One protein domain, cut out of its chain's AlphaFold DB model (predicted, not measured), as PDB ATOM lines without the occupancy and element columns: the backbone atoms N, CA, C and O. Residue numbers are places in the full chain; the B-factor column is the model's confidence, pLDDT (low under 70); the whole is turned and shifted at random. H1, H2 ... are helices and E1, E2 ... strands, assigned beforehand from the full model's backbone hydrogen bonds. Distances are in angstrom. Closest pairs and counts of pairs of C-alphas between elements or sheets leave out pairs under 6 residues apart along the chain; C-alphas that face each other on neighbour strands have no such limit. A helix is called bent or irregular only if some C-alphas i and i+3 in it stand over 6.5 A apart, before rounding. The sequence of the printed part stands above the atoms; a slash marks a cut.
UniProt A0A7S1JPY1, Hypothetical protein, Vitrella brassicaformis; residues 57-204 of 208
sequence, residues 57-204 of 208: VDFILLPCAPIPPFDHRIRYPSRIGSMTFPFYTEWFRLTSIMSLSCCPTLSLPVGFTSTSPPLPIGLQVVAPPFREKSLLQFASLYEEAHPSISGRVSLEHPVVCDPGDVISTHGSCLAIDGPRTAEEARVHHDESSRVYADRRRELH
ATOM      1  N   VAL A  57     -34.627 127.622  94.233       97.38
ATOM      2  CA  VAL A  57     -35.760 128.072  95.051       97.38
ATOM      3  C   VAL A  57     -35.730 129.599  95.166       97.38
ATOM      4  O   VAL A  57     -34.722 130.172  95.564       97.38
ATOM      5  N   ASP A  58     -36.841 130.272  94.863       96.69
ATOM      6  CA  ASP A  58     -36.946 131.732  95.015       96.69
ATOM      7  C   ASP A  58     -37.339 132.155  96.437       96.69
ATOM      8  O   ASP A  58     -36.867 133.174  96.942       96.69
ATOM      9  N   PHE A  59     -38.207 131.372  97.087       97.31
ATOM     10  CA  PHE A  59     -38.703 131.631  98.437       97.31
ATOM     11  C   PHE A  59     -38.961 130.328  99.194       97.31
ATOM     12  O   PHE A  59     -39.445 129.352  98.621       97.31
ATOM     13  N   ILE A  60     -38.717 130.337 100.505       96.56
ATOM     14  CA  ILE A  60     -39.185 129.297 101.428       96.56
ATOM     15  C   ILE A  60     -40.386 129.850 102.197       96.56
ATOM     16  O   ILE A  60     -40.330 130.954 102.741       96.56
ATOM     17  N   LEU A  61     -41.468 129.073 102.241       95.88
ATOM     18  CA  LEU A  61     -42.706 129.414 102.940       95.88
ATOM     19  C   LEU A  61     -42.906 128.475 104.129       95.88
ATOM     20  O   LEU A  61     -42.856 127.254 103.974       95.88
ATOM     21  N   LEU A  62     -43.160 129.034 105.308       95.06
ATOM     22  CA  LEU A  62     -43.416 128.271 106.530       95.06
ATOM     23  C   LEU A  62     -44.353 129.045 107.468       95.06
ATOM     24  O   LEU A  62     -44.344 130.272 107.440       95.06
ATOM     25  N   PRO A  63     -45.159 128.391 108.319       93.94
ATOM     26  CA  PRO A  63     -46.003 129.113 109.270       93.94
ATOM     27  C   PRO A  63     -45.181 129.991 110.227       93.94
ATOM     28  O   PRO A  63     -44.074 129.625 110.626       93.94
ATOM     29  N   CYS A  64     -45.722 131.141 110.638       94.19
ATOM     30  CA  CYS A  64     -45.085 132.011 111.640       94.19
ATOM     31  C   CYS A  64     -45.079 131.414 113.040       94.19
ATOM     32  O   CYS A  64     -44.134 131.627 113.794       94.19
ATOM     33  N   ALA A  65     -46.118 130.670 113.392       90.81
ATOM     34  CA  ALA A  65     -46.242 129.994 114.669       90.81
ATOM     35  C   ALA A  65     -46.949 128.652 114.451       90.81
ATOM     36  O   ALA A  65     -47.749 128.531 113.520       90.81
ATOM     37  N   PRO A  66     -46.682 127.640 115.290       87.38
ATOM     38  CA  PRO A  66     -47.365 126.353 115.182       87.38
ATOM     39  C   PRO A  66     -48.801 126.386 115.728       87.38
ATOM     40  O   PRO A  66     -49.534 125.415 115.569       87.38
ATOM     41  N   ILE A  67     -49.197 127.480 116.383       87.88
ATOM     42  CA  ILE A  67     -50.501 127.668 117.022       87.88
ATOM     43  C   ILE A  67     -51.011 129.103 116.819       87.88
ATOM     44  O   ILE A  67     -50.197 130.020 116.673       87.88
ATOM     45  N   PRO A  68     -52.337 129.319 116.843       87.12
ATOM     46  CA  PRO A  68     -52.924 130.653 116.947       87.12
ATOM     47  C   PRO A  68     -52.583 131.338 118.287       87.12
ATOM     48  O   PRO A  68     -52.118 130.670 119.218       87.12
ATOM     49  N   PRO A  69     -52.857 132.651 118.422       87.19
ATOM     50  CA  PRO A  69     -52.870 133.337 119.712       87.19
ATOM     51  C   PRO A  69     -53.605 132.542 120.803       87.19
ATOM     52  O   PRO A  69     -54.674 131.979 120.562       87.19
ATOM     53  N   PHE A  70     -53.022 132.498 122.000       85.94
ATOM     54  CA  PHE A  70     -53.495 131.703 123.136       85.94
ATOM     55  C   PHE A  70     -53.603 132.549 124.415       85.94
ATOM     56  O   PHE A  70     -53.170 133.702 124.445       85.94
ATOM     57  N   ASP A  71     -54.266 132.006 125.441       84.31
ATOM     58  CA  ASP A  71     -54.597 132.721 126.679       84.31
ATOM     59  C   ASP A  71     -53.336 133.323 127.313       84.31
ATOM     60  O   ASP A  71     -52.444 132.592 127.739       84.31
ATOM     61  N   HIS A  72     -53.286 134.654 127.419       85.75
ATOM     62  CA  HIS A  72     -52.128 135.398 127.925       85.75
ATOM     63  C   HIS A  72     -51.729 135.038 129.367       85.75
ATOM     64  O   HIS A  72     -50.622 135.359 129.804       85.75
ATOM     65  N   ARG A  73     -52.627 134.402 130.132       87.38
ATOM     66  CA  ARG A  73     -52.335 133.907 131.484       87.38
ATOM     67  C   ARG A  73     -51.436 132.671 131.461       87.38
ATOM     68  O   ARG A  73     -50.845 132.349 132.486       87.38
ATOM     69  N   ILE A  74     -51.354 131.969 130.332       90.06
ATOM     70  CA  ILE A  74     -50.358 130.925 130.095       90.06
ATOM     71  C   ILE A  74     -49.051 131.635 129.736       90.06
ATOM     72  O   ILE A  74     -48.973 132.351 128.741       90.06
ATOM     73  N   ARG A  75     -48.007 131.443 130.545       90.44
ATOM     74  CA  ARG A  75     -46.709 132.111 130.358       90.44
ATOM     75  C   ARG A  75     -46.016 131.650 129.077       90.44
ATOM     76  O   ARG A  75     -45.397 132.459 128.391       90.44
ATOM     77  N   TYR A  76     -46.126 130.358 128.776       90.62
ATOM     78  CA  TYR A  76     -45.687 129.720 127.538       90.62
ATOM     79  C   TYR A  76     -46.352 128.338 127.395       90.62
ATOM     80  O   TYR A  76     -46.604 127.686 128.408       90.62
ATOM     81  N   PRO A  77     -46.601 127.854 126.170       91.12
ATOM     82  CA  PRO A  77     -46.997 126.477 125.913       91.12
ATOM     83  C   PRO A  77     -45.926 125.476 126.370       91.12
ATOM     84  O   PRO A  77     -44.815 125.449 125.839       91.12
ATOM     85  N   SER A  78     -46.268 124.622 127.333       90.81
ATOM     86  CA  SER A  78     -45.516 123.398 127.640       90.81
ATOM     87  C   SER A  78     -46.136 122.170 126.973       90.81
ATOM     88  O   SER A  78     -45.493 121.124 126.891       90.81
ATOM     89  N   ARG A  79     -47.366 122.284 126.457       89.31
ATOM     90  CA  ARG A  79     -48.055 121.226 125.718       89.31
ATOM     91  C   ARG A  79     -48.946 121.822 124.633       89.31
ATOM     92  O   ARG A  79     -49.663 122.784 124.893       89.31
ATOM     93  N   ILE A  80     -48.906 121.240 123.435       87.81
ATOM     94  CA  ILE A  80     -49.804 121.542 122.311       87.81
ATOM     95  C   ILE A  80     -50.357 120.212 121.794       87.81
ATOM     96  O   ILE A  80     -49.618 119.384 121.261       87.81
ATOM     97  N   GLY A  81     -51.658 119.982 121.963       85.75
ATOM     98  CA  GLY A  81     -52.281 118.706 121.617       85.75
ATOM     99  C   GLY A  81     -51.627 117.547 122.376       85.75
ATOM    100  O   GLY A  81     -51.583 117.548 123.609       85.75
ATOM    101  N   SER A  82     -51.103 116.560 121.645       85.75
ATOM    102  CA  SER A  82     -50.346 115.429 122.205       85.75
ATOM    103  C   SER A  82     -48.848 115.707 122.385       85.75
ATOM    104  O   SER A  82     -48.153 114.902 123.003       85.75
ATOM    105  N   MET A  83     -48.332 116.823 121.864       86.00
ATOM    106  CA  MET A  83     -46.915 117.168 121.949       86.00
ATOM    107  C   MET A  83     -46.625 117.893 123.259       86.00
ATOM    108  O   MET A  83     -47.247 118.909 123.560       86.00
ATOM    109  N   THR A  84     -45.662 117.383 124.025       87.94
ATOM    110  CA  THR A  84     -45.165 118.024 125.249       87.94
ATOM    111  C   THR A  84     -43.765 118.559 125.001       87.94
ATOM    112  O   THR A  84     -42.925 117.874 124.419       87.94
ATOM    113  N   PHE A  85     -43.527 119.784 125.446       86.06
ATOM    114  CA  PHE A  85     -42.286 120.508 125.249       86.06
ATOM    115  C   PHE A  85     -41.485 120.533 126.551       86.06
ATOM    116  O   PHE A  85     -41.888 121.198 127.512       86.06
ATOM    117  N   PRO A  86     -40.337 119.837 126.607       78.81
ATOM    118  CA  PRO A  86     -39.457 119.885 127.764       78.81
ATOM    119  C   PRO A  86     -38.850 121.266 127.989       78.81
ATOM    120  O   PRO A  86     -38.502 121.557 129.121       78.81
ATOM    121  N   PHE A  87     -38.725 122.123 126.968       79.88
ATOM    122  CA  PHE A  87     -38.175 123.477 127.107       79.88
ATOM    123  C   PHE A  87     -39.199 124.518 126.679       79.88
ATOM    124  O   PHE A  87     -39.854 124.366 125.646       79.88
ATOM    125  N   TYR A  88     -39.273 125.625 127.417       81.31
ATOM    126  CA  TYR A  88     -40.182 126.723 127.081       81.31
ATOM    127  C   TYR A  88     -39.874 127.353 125.711       81.31
ATOM    128  O   TYR A  88     -40.725 128.019 125.134       81.31
ATOM    129  N   THR A  89     -38.664 127.155 125.182       84.44
ATOM    130  CA  THR A  89     -38.270 127.631 123.855       84.44
ATOM    131  C   THR A  89     -38.653 126.686 122.723       84.44
ATOM    132  O   THR A  89     -38.616 127.086 121.562       84.44
ATOM    133  N   GLU A  90     -39.038 125.439 123.018       84.69
ATOM    134  CA  GLU A  90     -39.304 124.463 121.960       84.69
ATOM    135  C   GLU A  90     -40.542 124.799 121.141       84.69
ATOM    136  O   GLU A  90     -40.521 124.650 119.919       84.69
ATOM    137  N   TRP A  91     -41.604 125.265 121.800       87.38
ATOM    138  CA  TRP A  91     -42.883 125.490 121.136       87.38
ATOM    139  C   TRP A  91     -42.790 126.588 120.067       87.38
ATOM    140  O   TRP A  91     -43.529 126.536 119.094       87.38
ATOM    141  N   PHE A  92     -41.866 127.549 120.198       87.94
ATOM    142  CA  PHE A  92     -41.659 128.602 119.200       87.94
ATOM    143  C   PHE A  92     -40.457 128.350 118.276       87.94
ATOM    144  O   PHE A  92     -40.099 129.232 117.499       87.94
ATOM    145  N   ARG A  93     -39.848 127.150 118.279       87.00
ATOM    146  CA  ARG A  93     -38.707 126.834 117.389       87.00
ATOM    147  C   ARG A  93     -39.000 127.154 115.923       87.00
ATOM    148  O   ARG A  93     -38.141 127.715 115.253       87.00
ATOM    149  N   LEU A  94     -40.208 126.845 115.442       87.19
ATOM    150  CA  LEU A  94     -40.645 127.169 114.076       87.19
ATOM    151  C   LEU A  94     -40.587 128.679 113.789       87.19
ATOM    152  O   LEU A  94     -40.220 129.095 112.693       87.19
ATOM    153  N   THR A  95     -40.924 129.494 114.783       85.50
ATOM    154  CA  THR A  95     -40.904 130.956 114.701       85.50
ATOM    155  C   THR A  95     -39.480 131.501 114.664       85.50
ATOM    156  O   THR A  95     -39.209 132.462 113.956       85.50
ATOM    157  N   SER A  96     -38.551 130.900 115.414       88.44
ATOM    158  CA  SER A  96     -37.194 131.439 115.572       88.44
ATOM    159  C   SER A  96     -36.148 130.829 114.639       88.44
ATOM    160  O   SER A  96     -35.071 131.402 114.489       88.44
ATOM    161  N   ILE A  97     -36.403 129.661 114.036       90.00
ATOM    162  CA  ILE A  97     -35.385 128.928 113.262       90.00
ATOM    163  C   ILE A  97     -34.847 129.753 112.088       90.00
ATOM    164  O   ILE A  97     -33.645 129.747 111.834       90.00
ATOM    165  N   MET A  98     -35.702 130.541 111.432       92.88
ATOM    166  CA  MET A  98     -35.274 131.388 110.319       92.88
ATOM    167  C   MET A  98     -34.452 132.593 110.770       92.88
ATOM    168  O   MET A  98     -33.646 133.087 109.991       92.88
ATOM    169  N   SER A  99     -34.493 133.002 112.041       91.06
ATOM    170  CA  SER A  99     -33.538 133.992 112.560       91.06
ATOM    171  C   SER A  99     -32.088 133.485 112.543       91.06
ATOM    172  O   SER A  99     -31.164 134.291 112.497       91.06
ATOM    173  N   LEU A 100     -31.872 132.163 112.537       93.31
ATOM    174  CA  LEU A 100     -30.543 131.558 112.397       93.31
ATOM    175  C   LEU A 100     -30.091 131.450 110.935       93.31
ATOM    176  O   LEU A 100     -28.932 131.153 110.685       93.31
ATOM    177  N   SER A 101     -30.968 131.675 109.957       92.50
ATOM    178  CA  SER A 101     -30.639 131.473 108.537       92.50
ATOM    179  C   SER A 101     -29.720 132.543 107.946       92.50
ATOM    180  O   SER A 101     -29.121 132.320 106.901       92.50
ATOM    181  N   CYS A 102     -29.640 133.717 108.583       90.50
ATOM    182  CA  CYS A 102     -29.103 134.946 107.985       90.50
ATOM    183  C   CYS A 102     -29.840 135.403 106.706       90.50
ATOM    184  O   CYS A 102     -29.381 136.324 106.030       90.50
ATOM    185  N   CYS A 103     -30.979 134.793 106.375       96.19
ATOM    186  CA  CYS A 103     -31.811 135.152 105.239       96.19
ATOM    187  C   CYS A 103     -32.835 136.229 105.630       96.19
ATOM    188  O   CYS A 103     -33.390 136.192 106.737       96.19
ATOM    189  N   PRO A 104     -33.151 137.169 104.724       97.00
ATOM    190  CA  PRO A 104     -34.260 138.086 104.935       97.00
ATOM    191  C   PRO A 104     -35.576 137.305 105.025       97.00
ATOM    192  O   PRO A 104     -35.896 136.483 104.165       97.00
ATOM    193  N   THR A 105     -36.333 137.569 106.088       96.62
ATOM    194  CA  THR A 105     -37.606 136.907 106.386       96.62
ATOM    195  C   THR A 105     -38.640 137.958 106.760       96.62
ATOM    196  O   THR A 105     -38.345 138.853 107.550       96.62
ATOM    197  N   LEU A 106     -39.853 137.841 106.226       95.12
ATOM    198  CA  LEU A 106     -41.002 138.645 106.649       95.12
ATOM    199  C   LEU A 106     -42.169 137.759 107.077       95.12
ATOM    200  O   LEU A 106     -42.211 136.581 106.735       95.12
ATOM    201  N   SER A 107     -43.106 138.330 107.830       94.12
ATOM    202  CA  SER A 107     -44.354 137.687 108.239       94.12
ATOM    203  C   SER A 107     -45.518 138.354 107.513       94.12
ATOM    204  O   SER A 107     -45.689 139.565 107.635       94.12
ATOM    205  N   LEU A 108     -46.303 137.575 106.766       92.88
ATOM    206  CA  LEU A 108     -47.541 138.030 106.133       92.88
ATOM    207  C   LEU A 108     -48.749 137.443 106.856       92.88
ATOM    208  O   LEU A 108     -48.751 136.238 107.129       92.88
ATOM    209  N   PRO A 109     -49.803 138.229 107.124       92.00
ATOM    210  CA  PRO A 109     -51.084 137.659 107.503       92.00
ATOM    211  C   PRO A 109     -51.664 136.923 106.293       92.00
ATOM    212  O   PRO A 109     -51.827 137.512 105.230       92.00
ATOM    213  N   VAL A 110     -51.982 135.638 106.447       93.12
ATOM    214  CA  VAL A 110     -52.487 134.800 105.340       93.12
ATOM    215  C   VAL A 110     -53.895 134.273 105.549       93.12
ATOM    216  O   VAL A 110     -54.436 133.550 104.716       93.12
ATOM    217  N   GLY A 111     -54.512 134.640 106.665       90.56
ATOM    218  CA  GLY A 111     -55.890 134.298 106.943       90.56
ATOM    219  C   GLY A 111     -56.183 134.297 108.426       90.56
ATOM    220  O   GLY A 111     -55.447 134.860 109.238       90.56
ATOM    221  N   PHE A 112     -57.288 133.643 108.759       88.94
ATOM    222  CA  PHE A 112     -57.759 133.521 110.121       88.94
ATOM    223  C   PHE A 112     -58.225 132.097 110.398       88.94
ATOM    224  O   PHE A 112     -58.644 131.374 109.492       88.94
ATOM    225  N   THR A 113     -58.184 131.708 111.664       86.50
ATOM    226  CA  THR A 113     -58.811 130.477 112.139       86.50
ATOM    227  C   THR A 113     -60.325 130.520 111.925       86.50
ATOM    228  O   THR A 113     -60.948 131.583 111.907       86.50
ATOM    229  N   SER A 114     -60.951 129.345 111.833       85.81
ATOM    230  CA  SER A 114     -62.413 129.182 111.757       85.81
ATOM    231  C   SER A 114     -63.135 129.408 113.096       85.81
ATOM    232  O   SER A 114     -64.281 129.002 113.273       85.81
ATOM    233  N   THR A 115     -62.452 130.007 114.067       79.06
ATOM    234  CA  THR A 115     -62.917 130.146 115.447       79.06
ATOM    235  C   THR A 115     -63.732 131.420 115.605       79.06
ATOM    236  O   THR A 115     -63.760 132.269 114.713       79.06
ATOM    237  N   SER A 116     -64.410 131.560 116.742       79.31
ATOM    238  CA  SER A 116     -65.177 132.761 117.057       79.31
ATOM    239  C   SER A 116     -64.696 133.336 118.398       79.31
ATOM    240  O   SER A 116     -64.909 132.673 119.412       79.31
ATOM    241  N   PRO A 117     -64.026 134.507 118.399       78.81
ATOM    242  CA  PRO A 117     -63.629 135.276 117.218       78.81
ATOM    243  C   PRO A 117     -62.506 134.608 116.391       78.81
ATOM    244  O   PRO A 117     -61.792 133.720 116.874       78.81
ATOM    245  N   PRO A 118     -62.365 135.003 115.113       81.19
ATOM    246  CA  PRO A 118     -61.312 134.508 114.234       81.19
ATOM    247  C   PRO A 118     -59.953 135.081 114.651       81.19
ATOM    248  O   PRO A 118     -59.798 136.295 114.782       81.19
ATOM    249  N   LEU A 119     -58.957 134.213 114.810       84.94
ATOM    250  CA  LEU A 119     -57.599 134.578 115.205       84.94
ATOM    251  C   LEU A 119     -56.667 134.597 113.986       84.94
ATOM    252  O   LEU A 119     -56.813 133.745 113.108       84.94
ATOM    253  N   PRO A 120     -55.713 135.539 113.902       87.44
ATOM    254  CA  PRO A 120     -54.842 135.681 112.739       87.44
ATOM    255  C   PRO A 120     -53.878 134.497 112.578       87.44
ATOM    256  O   PRO A 120     -53.360 133.953 113.554       87.44
ATOM    257  N   ILE A 121     -53.601 134.141 111.323       90.00
ATOM    258  CA  ILE A 121     -52.591 133.158 110.921       90.00
ATOM    259  C   ILE A 121     -51.537 133.871 110.073       90.00
ATOM    260  O   ILE A 121     -51.874 134.572 109.117       90.00
ATOM    261  N   GLY A 122     -50.264 133.676 110.419       92.25
ATOM    262  CA  GLY A 122     -49.126 134.261 109.710       92.25
ATOM    263  C   GLY A 122     -48.318 133.238 108.911       92.25
ATOM    264  O   GLY A 122     -48.152 132.094 109.346       92.25
ATOM    265  N   LEU A 123     -47.761 133.675 107.783       94.75
ATOM    266  CA  LEU A 123     -46.797 132.943 106.964       94.75
ATOM    267  C   LEU A 123     -45.460 133.686 106.942       94.75
ATOM    268  O   LEU A 123     -45.408 134.871 106.621       94.75
ATOM    269  N   GLN A 124     -44.380 132.986 107.270       96.50
ATOM    270  CA  GLN A 124     -43.024 133.461 107.043       96.50
ATOM    271  C   GLN A 124     -42.678 133.242 105.576       96.50
ATOM    272  O   GLN A 124     -42.823 132.133 105.057       96.50
ATOM    273  N   VAL A 125     -42.194 134.297 104.934       97.44
ATOM    274  CA  VAL A 125     -41.630 134.245 103.587       97.44
ATOM    275  C   VAL A 125     -40.151 134.552 103.719       97.44
ATOM    276  O   VAL A 125     -39.780 135.631 104.186       97.44
ATOM    277  N   VAL A 126     -39.315 133.591 103.344       97.50
ATOM    278  CA  VAL A 126     -37.858 133.679 103.440       97.50
ATOM    279  C   VAL A 126     -37.297 133.765 102.034       97.50
ATOM    280  O   VAL A 126     -37.575 132.893 101.211       97.50
ATOM    281  N   ALA A 127     -36.513 134.799 101.753       97.88
ATOM    282  CA  ALA A 127     -35.823 134.949 100.475       97.88
ATOM    283  C   ALA A 127     -34.328 134.623 100.618       97.88
ATOM    284  O   ALA A 127     -33.808 134.652 101.735       97.88
ATOM    285  N   PRO A 128     -33.607 134.359  99.513       96.88
ATOM    286  CA  PRO A 128     -32.162 134.194  99.558       96.88
ATOM    287  C   PRO A 128     -31.467 135.414 100.187       96.88
ATOM    288  O   PRO A 128     -32.011 136.526 100.150       96.88
ATOM    289  N   PRO A 129     -30.239 135.250 100.710       95.62
ATOM    290  CA  PRO A 129     -29.443 136.370 101.200       95.62
ATOM    291  C   PRO A 129     -29.407 137.541 100.202       95.62
ATOM    292  O   PRO A 129     -29.219 137.341  98.999       95.62
ATOM    293  N   PHE A 130     -29.581 138.766 100.710       95.75
ATOM    294  CA  PHE A 130     -29.556 140.023  99.941       95.75
ATOM    295  C   PHE A 130     -30.691 140.198  98.907       95.75
ATOM    296  O   PHE A 130     -30.548 140.933  97.922       95.75
ATOM    297  N   ARG A 131     -31.824 139.501  99.086       97.25
ATOM    298  CA  ARG A 131     -33.012 139.584  98.209       97.25
ATOM    299  C   ARG A 131     -34.211 140.286  98.848       97.25
ATOM    300  O   ARG A 131     -35.350 140.042  98.455       97.25
ATOM    301  N   GLU A 132     -33.976 141.221  99.765       97.94
ATOM    302  CA  GLU A 132     -35.011 142.011 100.447       97.94
ATOM    303  C   GLU A 132     -35.947 142.711  99.455       97.94
ATOM    304  O   GLU A 132     -37.155 142.742  99.666       97.94
ATOM    305  N   LYS A 133     -35.414 143.224  98.337       98.12
ATOM    306  CA  LYS A 133     -36.232 143.848  97.287       98.12
ATOM    307  C   LYS A 133     -37.276 142.875  96.730       98.12
ATOM    308  O   LYS A 133     -38.451 143.224  96.687       98.12
ATOM    309  N   SER A 134     -36.857 141.680  96.312       97.12
ATOM    310  CA  SER A 134     -37.768 140.667  95.763       97.12
ATOM    311  C   SER A 134     -38.782 140.217  96.811       97.12
ATOM    312  O   SER A 134     -39.954 140.038  96.498       97.12
ATOM    313  N   LEU A 135     -38.338 140.090  98.062       98.06
ATOM    314  CA  LEU A 135     -39.185 139.724  99.188       98.06
ATOM    315  C   LEU A 135     -40.282 140.767  99.462       98.06
ATOM    316  O   LEU A 135     -41.450 140.415  99.597       98.06
ATOM    317  N   LEU A 136     -39.928 142.053  99.476       97.94
ATOM    318  CA  LEU A 136     -40.887 143.147  99.650       97.94
ATOM    319  C   LEU A 136     -41.831 143.287  98.448       97.94
ATOM    320  O   LEU A 136     -43.012 143.563  98.631       97.94
ATOM    321  N   GLN A 137     -41.345 143.059  97.224       97.56
ATOM    322  CA  GLN A 137     -42.200 143.028  96.032       97.56
ATOM    323  C   GLN A 137     -43.222 141.890  96.103       97.56
ATOM    324  O   GLN A 137     -44.393 142.109  95.804       97.56
ATOM    325  N   PHE A 138     -42.797 140.700  96.535       96.06
ATOM    326  CA  PHE A 138     -43.698 139.573  96.771       96.06
ATOM    327  C   PHE A 138     -44.775 139.930  97.803       96.06
ATOM    328  O   PHE A 138     -45.956 139.715  97.545       96.06
ATOM    329  N   ALA A 139     -44.380 140.521  98.935       95.12
ATOM    330  CA  ALA A 139     -45.315 140.961  99.967       95.12
ATOM    331  C   ALA A 139     -46.333 141.983  99.443       95.12
ATOM    332  O   ALA A 139     -47.527 141.772  99.614       95.12
ATOM    333  N   SER A 140     -45.882 143.024  98.736       94.62
ATOM    334  CA  SER A 140     -46.768 144.045  98.155       94.62
ATOM    335  C   SER A 140     -47.801 143.425  97.214       94.62
ATOM    336  O   SER A 140     -48.995 143.678  97.345       94.62
ATOM    337  N   LEU A 141     -47.357 142.552  96.301       94.81
ATOM    338  CA  LEU A 141     -48.253 141.860  95.371       94.81
ATOM    339  C   LEU A 141     -49.242 140.949  96.102       94.81
ATOM    340  O   LEU A 141     -50.406 140.856  95.714       94.81
ATOM    341  N   TYR A 142     -48.792 140.275  97.163       94.06
ATOM    342  CA  TYR A 142     -49.659 139.451  97.992       94.06
ATOM    343  C   TYR A 142     -50.743 140.289  98.679       94.06
ATOM    344  O   TYR A 142     -51.917 139.922  98.616       94.06
ATOM    345  N   GLU A 143     -50.374 141.408  99.300       92.12
ATOM    346  CA  GLU A 143     -51.308 142.297  99.998       92.12
ATOM    347  C   GLU A 143     -52.314 142.948  99.038       92.12
ATOM    348  O   GLU A 143     -53.507 142.986  99.339       92.12
ATOM    349  N   GLU A 144     -51.867 143.381  97.854       92.12
ATOM    350  CA  GLU A 144     -52.735 143.914  96.793       92.12
ATOM    351  C   GLU A 144     -53.746 142.877  96.289       92.12
ATOM    352  O   GLU A 144     -54.901 143.210  96.016       92.12
ATOM    353  N   ALA A 145     -53.336 141.608  96.190       92.94
ATOM    354  CA  ALA A 145     -54.216 140.513  95.795       92.94
ATOM    355  C   ALA A 145     -55.176 140.070  96.917       92.94
ATOM    356  O   ALA A 145     -56.225 139.490  96.626       92.94
ATOM    357  N   HIS A 146     -54.855 140.353  98.187       90.38
ATOM    358  CA  HIS A 146     -55.623 139.916  99.363       90.38
ATOM    359  C   HIS A 146     -55.995 141.073 100.315       90.38
ATOM    360  O   HIS A 146     -55.782 140.976 101.530       90.38
ATOM    361  N   PRO A 147     -56.643 142.147  99.821       84.25
ATOM    362  CA  PRO A 147     -56.891 143.355 100.611       84.25
ATOM    363  C   PRO A 147     -57.798 143.108 101.827       84.25
ATOM    364  O   PRO A 147     -57.708 143.814 102.829       84.25
ATOM    365  N   SER A 148     -58.660 142.085 101.777       81.31
ATOM    366  CA  SER A 148     -59.553 141.706 102.880       81.31
ATOM    367  C   SER A 148     -58.833 141.056 104.066       81.31
ATOM    368  O   SER A 148     -59.355 141.086 105.181       81.31
ATOM    369  N   ILE A 149     -57.656 140.467 103.843       81.81
ATOM    370  CA  ILE A 149     -56.830 139.884 104.902       81.81
ATOM    371  C   ILE A 149     -55.959 140.988 105.492       81.81
ATOM    372  O   ILE A 149     -56.062 141.263 106.686       81.81
ATOM    373  N   SER A 150     -55.193 141.685 104.651       73.75
ATOM    374  CA  SER A 150     -54.283 142.752 105.086       73.75
ATOM    375  C   SER A 150     -55.021 143.902 105.776       73.75
ATOM    376  O   SER A 150     -54.590 144.374 106.826       73.75
ATOM    377  N   GLY A 151     -56.201 144.285 105.275       71.44
ATOM    378  CA  GLY A 151     -57.022 145.339 105.875       71.44
ATOM    379  C   GLY A 151     -57.550 145.017 107.279       71.44
ATOM    380  O   GLY A 151     -57.872 145.931 108.033       71.44
ATOM    381  N   ARG A 152     -57.613 143.736 107.672       71.88
ATOM    382  CA  ARG A 152     -58.066 143.309 109.009       71.88
ATOM    383  C   ARG A 152     -56.955 143.258 110.055       71.88
ATOM    384  O   ARG A 152     -57.260 143.073 111.229       71.88
ATOM    385  N   VAL A 153     -55.697 143.398 109.645       63.72
ATOM    386  CA  VAL A 153     -54.524 143.370 110.537       63.72
ATOM    387  C   VAL A 153     -53.782 144.713 110.501       63.72
ATOM    388  O   VAL A 153     -52.595 144.788 110.802       63.72
ATOM    389  N   SER A 154     -54.488 145.785 110.121       61.00
ATOM    390  CA  SER A 154     -53.920 147.131 110.028       61.00
ATOM    391  C   SER A 154     -53.355 147.593 111.373       61.00
ATOM    392  O   SER A 154     -54.025 147.518 112.405       61.00
ATOM    393  N   LEU A 155     -52.136 148.142 111.345       58.75
ATOM    394  CA  LEU A 155     -51.493 148.763 112.509       58.75
ATOM    395  C   LEU A 155     -52.274 149.974 113.035       58.75
ATOM    396  O   LEU A 155     -52.140 150.330 114.203       58.75
ATOM    397  N   GLU A 156     -53.092 150.600 112.190       57.91
ATOM    398  CA  GLU A 156     -53.912 151.747 112.577       57.91
ATOM    399  C   GLU A 156     -55.067 151.333 113.494       57.91
ATOM    400  O   GLU A 156     -55.507 152.121 114.332       57.91
ATOM    401  N   HIS A 157     -55.553 150.095 113.356       58.09
ATOM    402  CA  HIS A 157     -56.681 149.542 114.105       58.09
ATOM    403  C   HIS A 157     -56.308 148.152 114.640       58.09
ATOM    404  O   HIS A 157     -56.773 147.141 114.105       58.09
ATOM    405  N   PRO A 158     -55.453 148.072 115.681       57.75
ATOM    406  CA  PRO A 158     -55.030 146.793 116.225       57.75
ATOM    407  C   PRO A 158     -56.250 146.002 116.700       57.75
ATOM    408  O   PRO A 158     -57.070 146.501 117.474       57.75
ATOM    409  N   VAL A 159     -56.366 144.755 116.244       56.81
ATOM    410  CA  VAL A 159     -57.376 143.823 116.750       56.81
ATOM    411  C   VAL A 159     -57.057 143.552 118.219       56.81
ATOM    412  O   VAL A 159     -56.111 142.832 118.540       56.81
ATOM    413  N   VAL A 160     -57.835 144.151 119.120       56.06
ATOM    414  CA  VAL A 160     -57.760 143.860 120.552       56.06
ATOM    415  C   VAL A 160     -58.386 142.488 120.763       56.06
ATOM    416  O   VAL A 160     -59.600 142.339 120.674       56.06
ATOM    417  N   CYS A 161     -57.555 141.474 120.993       53.00
ATOM    418  CA  CYS A 161     -58.036 140.171 121.435       53.00
ATOM    419  C   CYS A 161     -58.384 140.280 122.926       53.00
ATOM    420  O   CYS A 161     -57.482 140.502 123.739       53.00
ATOM    421  N   ASP A 162     -59.662 140.148 123.293       55.38
ATOM    422  CA  ASP A 162     -60.044 140.019 124.701       55.38
ATOM    423  C   ASP A 162     -59.476 138.690 125.237       55.38
ATOM    424  O   ASP A 162     -59.579 137.657 124.573       55.38
ATOM    425  N   PRO A 163     -58.860 138.648 126.428       51.31
ATOM    426  CA  PRO A 163     -58.498 137.393 127.078       51.31
ATOM    427  C   PRO A 163     -59.603 136.324 127.115       51.31
ATOM    428  O   PRO A 163     -59.278 135.137 127.112       51.31
ATOM    429  N   GLY A 164     -60.879 136.725 127.169       52.31
ATOM    430  CA  GLY A 164     -62.030 135.816 127.123       52.31
ATOM    431  C   GLY A 164     -62.343 135.254 125.731       52.31
ATOM    432  O   GLY A 164     -62.952 134.192 125.627       52.31
ATOM    433  N   ASP A 165     -61.882 135.933 124.682       50.50
ATOM    434  CA  ASP A 165     -62.034 135.541 123.279       50.50
ATOM    435  C   ASP A 165     -60.989 134.514 122.838       50.50
ATOM    436  O   ASP A 165     -61.109 133.872 121.787       50.50
ATOM    437  N   VAL A 166     -59.933 134.353 123.636       57.06
ATOM    438  CA  VAL A 166     -58.898 133.385 123.336       57.06
ATOM    439  C   VAL A 166     -59.398 131.994 123.686       57.06
ATOM    440  O   VAL A 166     -59.661 131.667 124.842       57.06
ATOM    441  N   ILE A 167     -59.547 131.180 122.646       52.38
ATOM    442  CA  ILE A 167     -60.152 129.854 122.701       52.38
ATOM    443  C   ILE A 167     -59.573 129.057 123.869       52.38
ATOM    444  O   ILE A 167     -58.384 128.737 123.913       52.38
ATOM    445  N   SER A 168     -60.458 128.642 124.771       50.69
ATOM    446  CA  SER A 168     -60.213 127.474 125.599       50.69
ATOM    447  C   SER A 168     -60.162 126.266 124.669       50.69
ATOM    448  O   SER A 168     -61.187 125.725 124.264       50.69
ATOM    449  N   THR A 169     -58.964 125.847 124.271       50.66
ATOM    450  CA  THR A 169     -58.748 124.710 123.360       50.66
ATOM    451  C   THR A 169     -59.031 123.348 124.019       50.66
ATOM    452  O   THR A 169     -58.541 122.316 123.562       50.66
ATOM    453  N   HIS A 170     -59.797 123.316 125.115       41.97
ATOM    454  CA  HIS A 170     -60.135 122.089 125.830       41.97
ATOM    455  C   HIS A 170     -60.915 121.152 124.895       41.97
ATOM    456  O   HIS A 170     -62.044 121.441 124.506       41.97
ATOM    457  N   GLY A 171     -60.290 120.034 124.517       44.19
ATOM    458  CA  GLY A 171     -60.882 119.012 123.646       44.19
ATOM    459  C   GLY A 171     -60.583 119.142 122.146       44.19
ATOM    460  O   GLY A 171     -61.085 118.324 121.380       44.19
ATOM    461  N   SER A 172     -59.763 120.106 121.705       59.06
ATOM    462  CA  SER A 172     -59.289 120.173 120.312       59.06
ATOM    463  C   SER A 172     -57.908 119.520 120.142       59.06
ATOM    464  O   SER A 172     -57.156 119.341 121.102       59.06
ATOM    465  N   CYS A 173     -57.528 119.202 118.898       58.78
ATOM    466  CA  CYS A 173     -56.171 118.744 118.564       58.78
ATOM    467  C   CYS A 173     -55.076 119.792 118.854       58.78
ATOM    468  O   CYS A 173     -53.896 119.459 118.830       58.78
ATOM    469  N   LEU A 174     -55.468 121.034 119.161       68.81
ATOM    470  CA  LEU A 174     -54.597 122.155 119.496       68.81
ATOM    471  C   LEU A 174     -54.751 122.572 120.965       68.81
ATOM    472  O   LEU A 174     -54.577 123.741 121.268       68.81
ATOM    473  N   ALA A 175     -55.105 121.659 121.877       79.56
ATOM    474  CA  ALA A 175     -55.152 121.951 123.312       79.56
ATOM    475  C   ALA A 175     -53.813 122.520 123.825       79.56
ATOM    476  O   ALA A 175     -52.809 121.809 123.784       79.56
ATOM    477  N   ILE A 176     -53.805 123.768 124.301       86.12
ATOM    478  CA  ILE A 176     -52.619 124.459 124.826       86.12
ATOM    479  C   ILE A 176     -52.658 124.467 126.348       86.12
ATOM    480  O   ILE A 176     -53.590 125.011 126.937       86.12
ATOM    481  N   ASP A 177     -51.602 123.943 126.961       88.75
ATOM    482  CA  ASP A 177     -51.346 124.076 128.394       88.75
ATOM    483  C   ASP A 177     -49.951 124.630 128.651       88.75
ATOM    484  O   ASP A 177     -49.042 124.518 127.821       88.75
ATOM    485  N   GLY A 178     -49.781 125.193 129.842       91.06
ATOM    486  CA  GLY A 178     -48.490 125.612 130.351       91.06
ATOM    487  C   GLY A 178     -48.583 126.305 131.704       91.06
ATOM    488  O   GLY A 178     -49.688 126.511 132.217       91.06
ATOM    489  N   PRO A 179     -47.429 126.676 132.282       92.25
ATOM    490  CA  PRO A 179     -47.373 127.386 133.549       92.25
ATOM    491  C   PRO A 179     -48.152 128.697 133.503       92.25
ATOM    492  O   PRO A 179     -48.034 129.472 132.552       92.25
ATOM    493  N   ARG A 180     -48.916 128.970 134.555       92.19
ATOM    494  CA  ARG A 180     -49.643 130.225 134.771       92.19
ATOM    495  C   ARG A 180     -49.001 131.068 135.870       92.19
ATOM    496  O   ARG A 180     -49.124 132.291 135.861       92.19
ATOM    497  N   THR A 181     -48.258 130.443 136.782       91.88
ATOM    498  CA  THR A 181     -47.531 131.126 137.864       91.88
ATOM    499  C   THR A 181     -46.011 131.035 137.704       91.88
ATOM    500  O   THR A 181     -45.491 130.220 136.943       91.88
ATOM    501  N   ALA A 182     -45.277 131.892 138.422       87.50
ATOM    502  CA  ALA A 182     -43.813 131.839 138.466       87.50
ATOM    503  C   ALA A 182     -43.293 130.538 139.105       87.50
ATOM    504  O   ALA A 182     -42.258 130.031 138.684       87.50
ATOM    505  N   GLU A 183     -44.019 129.990 140.085       89.38
ATOM    506  CA  GLU A 183     -43.640 128.739 140.750       89.38
ATOM    507  C   GLU A 183     -43.819 127.534 139.822       89.38
ATOM    508  O   GLU A 183     -42.912 126.715 139.698       89.38
ATOM    509  N   GLU A 184     -44.932 127.462 139.088       90.81
ATOM    510  CA  GLU A 184     -45.132 126.429 138.063       90.81
ATOM    511  C   GLU A 184     -44.056 126.498 136.968       90.81
ATOM    512  O   GLU A 184     -43.558 125.464 136.526       90.81
ATOM    513  N   ALA A 185     -43.656 127.708 136.556       88.75
ATOM    514  CA  ALA A 185     -42.587 127.892 135.576       88.75
ATOM    515  C   ALA A 185     -41.233 127.426 136.130       88.75
ATOM    516  O   ALA A 185     -40.472 126.759 135.436       88.75
ATOM    517  N   ARG A 186     -40.948 127.716 137.406       84.38
ATOM    518  CA  ARG A 186     -39.730 127.267 138.089       84.38
ATOM    519  C   ARG A 186     -39.641 125.739 138.143       84.38
ATOM    520  O   ARG A 186     -38.595 125.195 137.806       84.38
ATOM    521  N   VAL A 187     -40.729 125.057 138.514       86.00
ATOM    522  CA  VAL A 187     -40.793 123.583 138.528       86.00
ATOM    523  C   VAL A 187     -40.548 123.017 137.131       86.00
ATOM    524  O   VAL A 187     -39.706 122.135 136.970       86.00
ATOM    525  N   HIS A 188     -41.219 123.570 136.115       88.06
ATOM    526  CA  HIS A 188     -41.014 123.163 134.724       88.06
ATOM    527  C   HIS A 188     -39.551 123.338 134.293       88.06
ATOM    528  O   HIS A 188     -38.981 122.415 133.729       88.06
ATOM    529  N   HIS A 189     -38.906 124.460 134.630       83.50
ATOM    530  CA  HIS A 189     -37.498 124.713 134.307       83.50
ATOM    531  C   HIS A 189     -36.503 123.789 135.016       83.50
ATOM    532  O   HIS A 189     -35.491 123.412 134.422       83.50
ATOM    533  N   ASP A 190     -36.766 123.407 136.265       80.19
ATOM    534  CA  ASP A 190     -35.911 122.457 136.985       80.19
ATOM    535  C   ASP A 190     -35.950 121.069 136.314       80.19
ATOM    536  O   ASP A 190     -34.917 120.404 136.175       80.19
ATOM    537  N   GLU A 191     -37.126 120.648 135.836       79.69
ATOM    538  CA  GLU A 191     -37.290 119.439 135.018       79.69
ATOM    539  C   GLU A 191     -36.626 119.598 133.641       79.69
ATOM    540  O   GLU A 191     -35.872 118.717 133.213       79.69
ATOM    541  N   SER A 192     -36.824 120.749 132.986       78.19
ATOM    542  CA  SER A 192     -36.183 121.121 131.722       78.19
ATOM    543  C   SER A 192     -34.667 120.974 131.794       78.19
ATOM    544  O   SER A 192     -34.077 120.338 130.930       78.19
ATOM    545  N   SER A 193     -34.009 121.531 132.814       72.50
ATOM    546  CA  SER A 193     -32.544 121.496 132.931       72.50
ATOM    547  C   SER A 193     -31.981 120.075 132.924       72.50
ATOM    548  O   SER A 193     -30.930 119.839 132.328       72.50
ATOM    549  N   ARG A 194     -32.688 119.116 133.534       71.00
ATOM    550  CA  ARG A 194     -32.287 117.701 133.534       71.00
ATOM    551  C   ARG A 194     -32.388 117.100 132.136       71.00
ATOM    552  O   ARG A 194     -31.402 116.576 131.627       71.00
ATOM    553  N   VAL A 195     -33.541 117.271 131.483       73.94
ATOM    554  CA  VAL A 195     -33.769 116.787 130.110       73.94
ATOM    555  C   VAL A 195     -32.791 117.431 129.126       73.94
ATOM    556  O   VAL A 195     -32.302 116.772 128.214       73.94
ATOM    557  N   TYR A 196     -32.466 118.713 129.311       68.31
ATOM    558  CA  TYR A 196     -31.516 119.430 128.466       68.31
ATOM    559  C   TYR A 196     -30.119 118.814 128.564       68.31
ATOM    560  O   TYR A 196     -29.487 118.553 127.541       68.31
ATOM    561  N   ALA A 197     -29.638 118.565 129.785       69.19
ATOM    562  CA  ALA A 197     -28.328 117.965 130.013       69.19
ATOM    563  C   ALA A 197     -28.226 116.546 129.424       69.19
ATOM    564  O   ALA A 197     -27.174 116.169 128.907       69.19
ATOM    565  N   ASP A 198     -29.313 115.775 129.461       69.88
ATOM    566  CA  ASP A 198     -29.383 114.444 128.851       69.88
ATOM    567  C   ASP A 198     -29.366 114.529 127.322       69.88
ATOM    568  O   ASP A 198     -28.515 113.920 126.674       69.88
ATOM    569  N   ARG A 199     -30.205 115.387 126.736       66.88
ATOM    570  CA  ARG A 199     -30.286 115.562 125.279       66.88
ATOM    571  C   ARG A 199     -29.004 116.147 124.682       66.88
ATOM    572  O   ARG A 199     -28.629 115.787 123.572       66.88
ATOM    573  N   ARG A 200     -28.305 117.024 125.413       66.19
ATOM    574  CA  ARG A 200     -26.981 117.550 125.028       66.19
ATOM    575  C   ARG A 200     -25.962 116.407 124.930       66.19
ATOM    576  O   ARG A 200     -25.214 116.358 123.962       66.19
ATOM    577  N   ARG A 201     -25.978 115.454 125.871       64.75
ATOM    578  CA  ARG A 201     -25.118 114.257 125.825       64.75
ATOM    579  C   ARG A 201     -25.462 113.335 124.654       64.75
ATOM    580  O   ARG A 201     -24.554 112.860 123.981       64.75
ATOM    581  N   GLU A 202     -26.747 113.125 124.379       61.84
ATOM    582  CA  GLU A 202     -27.202 112.321 123.235       61.84
ATOM    583  C   GLU A 202     -26.832 112.948 121.883       61.84
ATOM    584  O   GLU A 202     -26.417 112.238 120.971       61.84
ATOM    585  N   LEU A 203     -26.949 114.274 121.750       56.25
ATOM    586  CA  LEU A 203     -26.611 114.997 120.520       56.25
ATOM    587  C   LEU A 203     -25.112 114.960 120.205       56.25
ATOM    588  O   LEU A 203     -24.755 114.862 119.035       56.25
ATOM    589  N   HIS A 204     -24.245 115.006 121.221       54.97
ATOM    590  CA  HIS A 204     -22.804 114.801 121.029       54.97
ATOM    591  C   HIS A 204     -22.492 113.364 120.591       54.97
ATOM    592  O   HIS A 204     -21.709 113.169 119.672       54.97
TER     593      HIS A 204
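Overview. This is residues 57 to 204 of the 208 residues of the protein "Hypothetical protein" of Vitrella brassicaformis (UniProt A0A7S1JPY1). A narrow three-stranded sheet lies between H2, which runs along one face, and the short H1 over the other; H3 turns off after H2 and packs across edge strand E2. Far from this sheet is the long helix H4, joined to H3 by a long stretch of chain with no named element, residues 154 to 181, and its residues 197 to 204 stick out. The printed part has 148 residues, with four named helices and three named strands in the order E1 H1 E2 E3 H2 H3 H4. The sheet's order is E1 E3 E2, antiparallel; the class is mixed, helices and strands, with under half of the residues in named elements. The whole is only just loose, close to compact, with a radius of gyration of the C-alphas of 18.0 A and spans of 48 by 43 by 25 A.

Arrangement. Start at inner strand E3, residues 120 to 126. On one side of it is edge strand E1, residues 60 to 63, antiparallel at 157 degrees; look for N 124 and O 62, 2.7 A apart. On the other side is edge strand E2, residues 105 to 112, antiparallel at 151 degrees, with N 123 and O 108 2.8 A apart; E2 and E3 form a hairpin. H2, residues 132 to 145, is on the sheet at a height of 9.6 A, over E3 and E2, along the strands at 3 degrees to E2 on the local plane; its closest C-alphas to E2 are those of Ala 139 and Leu 108, 7.2 A. H1, residues 93 to 100, is on the opposite face at a height of 10.1 A, in three layers, helices on both faces of a sheet; its closest C-alphas to E1 are those of Leu 94 and Pro 63, 7.5 A. E1, H1 and E2 form a split strand-helix-strand unit, two strands running the same way with E3 between them, and its crossover is right-handed. H3, residues 147 to 153, is on the sheet across the strands, at 78 degrees to E2 on the local plane; the closest C-alphas are those of Ile 149 and Gly 111, 6.0 A. H2 and H3 are close but not clearly touching, with the C-alphas of Glu 143 and Ser 150 5.9 A apart. H4, residues 182 to 204, is not on the sheet and is apart from H1, H2 and H3. Every O i to N i+4 pair is within hydrogen-bond range in H2; the counts are 18 of 19 in H4, 1 of 4 in H1 and 1 of 3 in H3, where O i to N i+3 pairs within range are 3 of 5 in H1 and 2 of 4 in H3.

Along the chain. Find C-alpha 60 at (-39.185, 129.297, 101.428), where E1 begins. E2 is 20.8 A long, E3 19.5 A and H2 19.8 A. H1 is irregular: C-alphas 95 and 98 are 7.1 A apart. H4 runs 32.2 A to C-alpha 204 at (-22.804, 114.801, 121.029), with a kink of 27 degrees near residue 193.

Size, cuts and confidence. The C-alphas of Pro 147 and Arg 201, the two farthest apart, are 49.9 A from each other. The printed part has no cut; the links E1 to H1 and H3 to H4 are long. Mean pLDDT of the printed part is 82.5, and residues 153 to 174 and 196 to 204 are under 70.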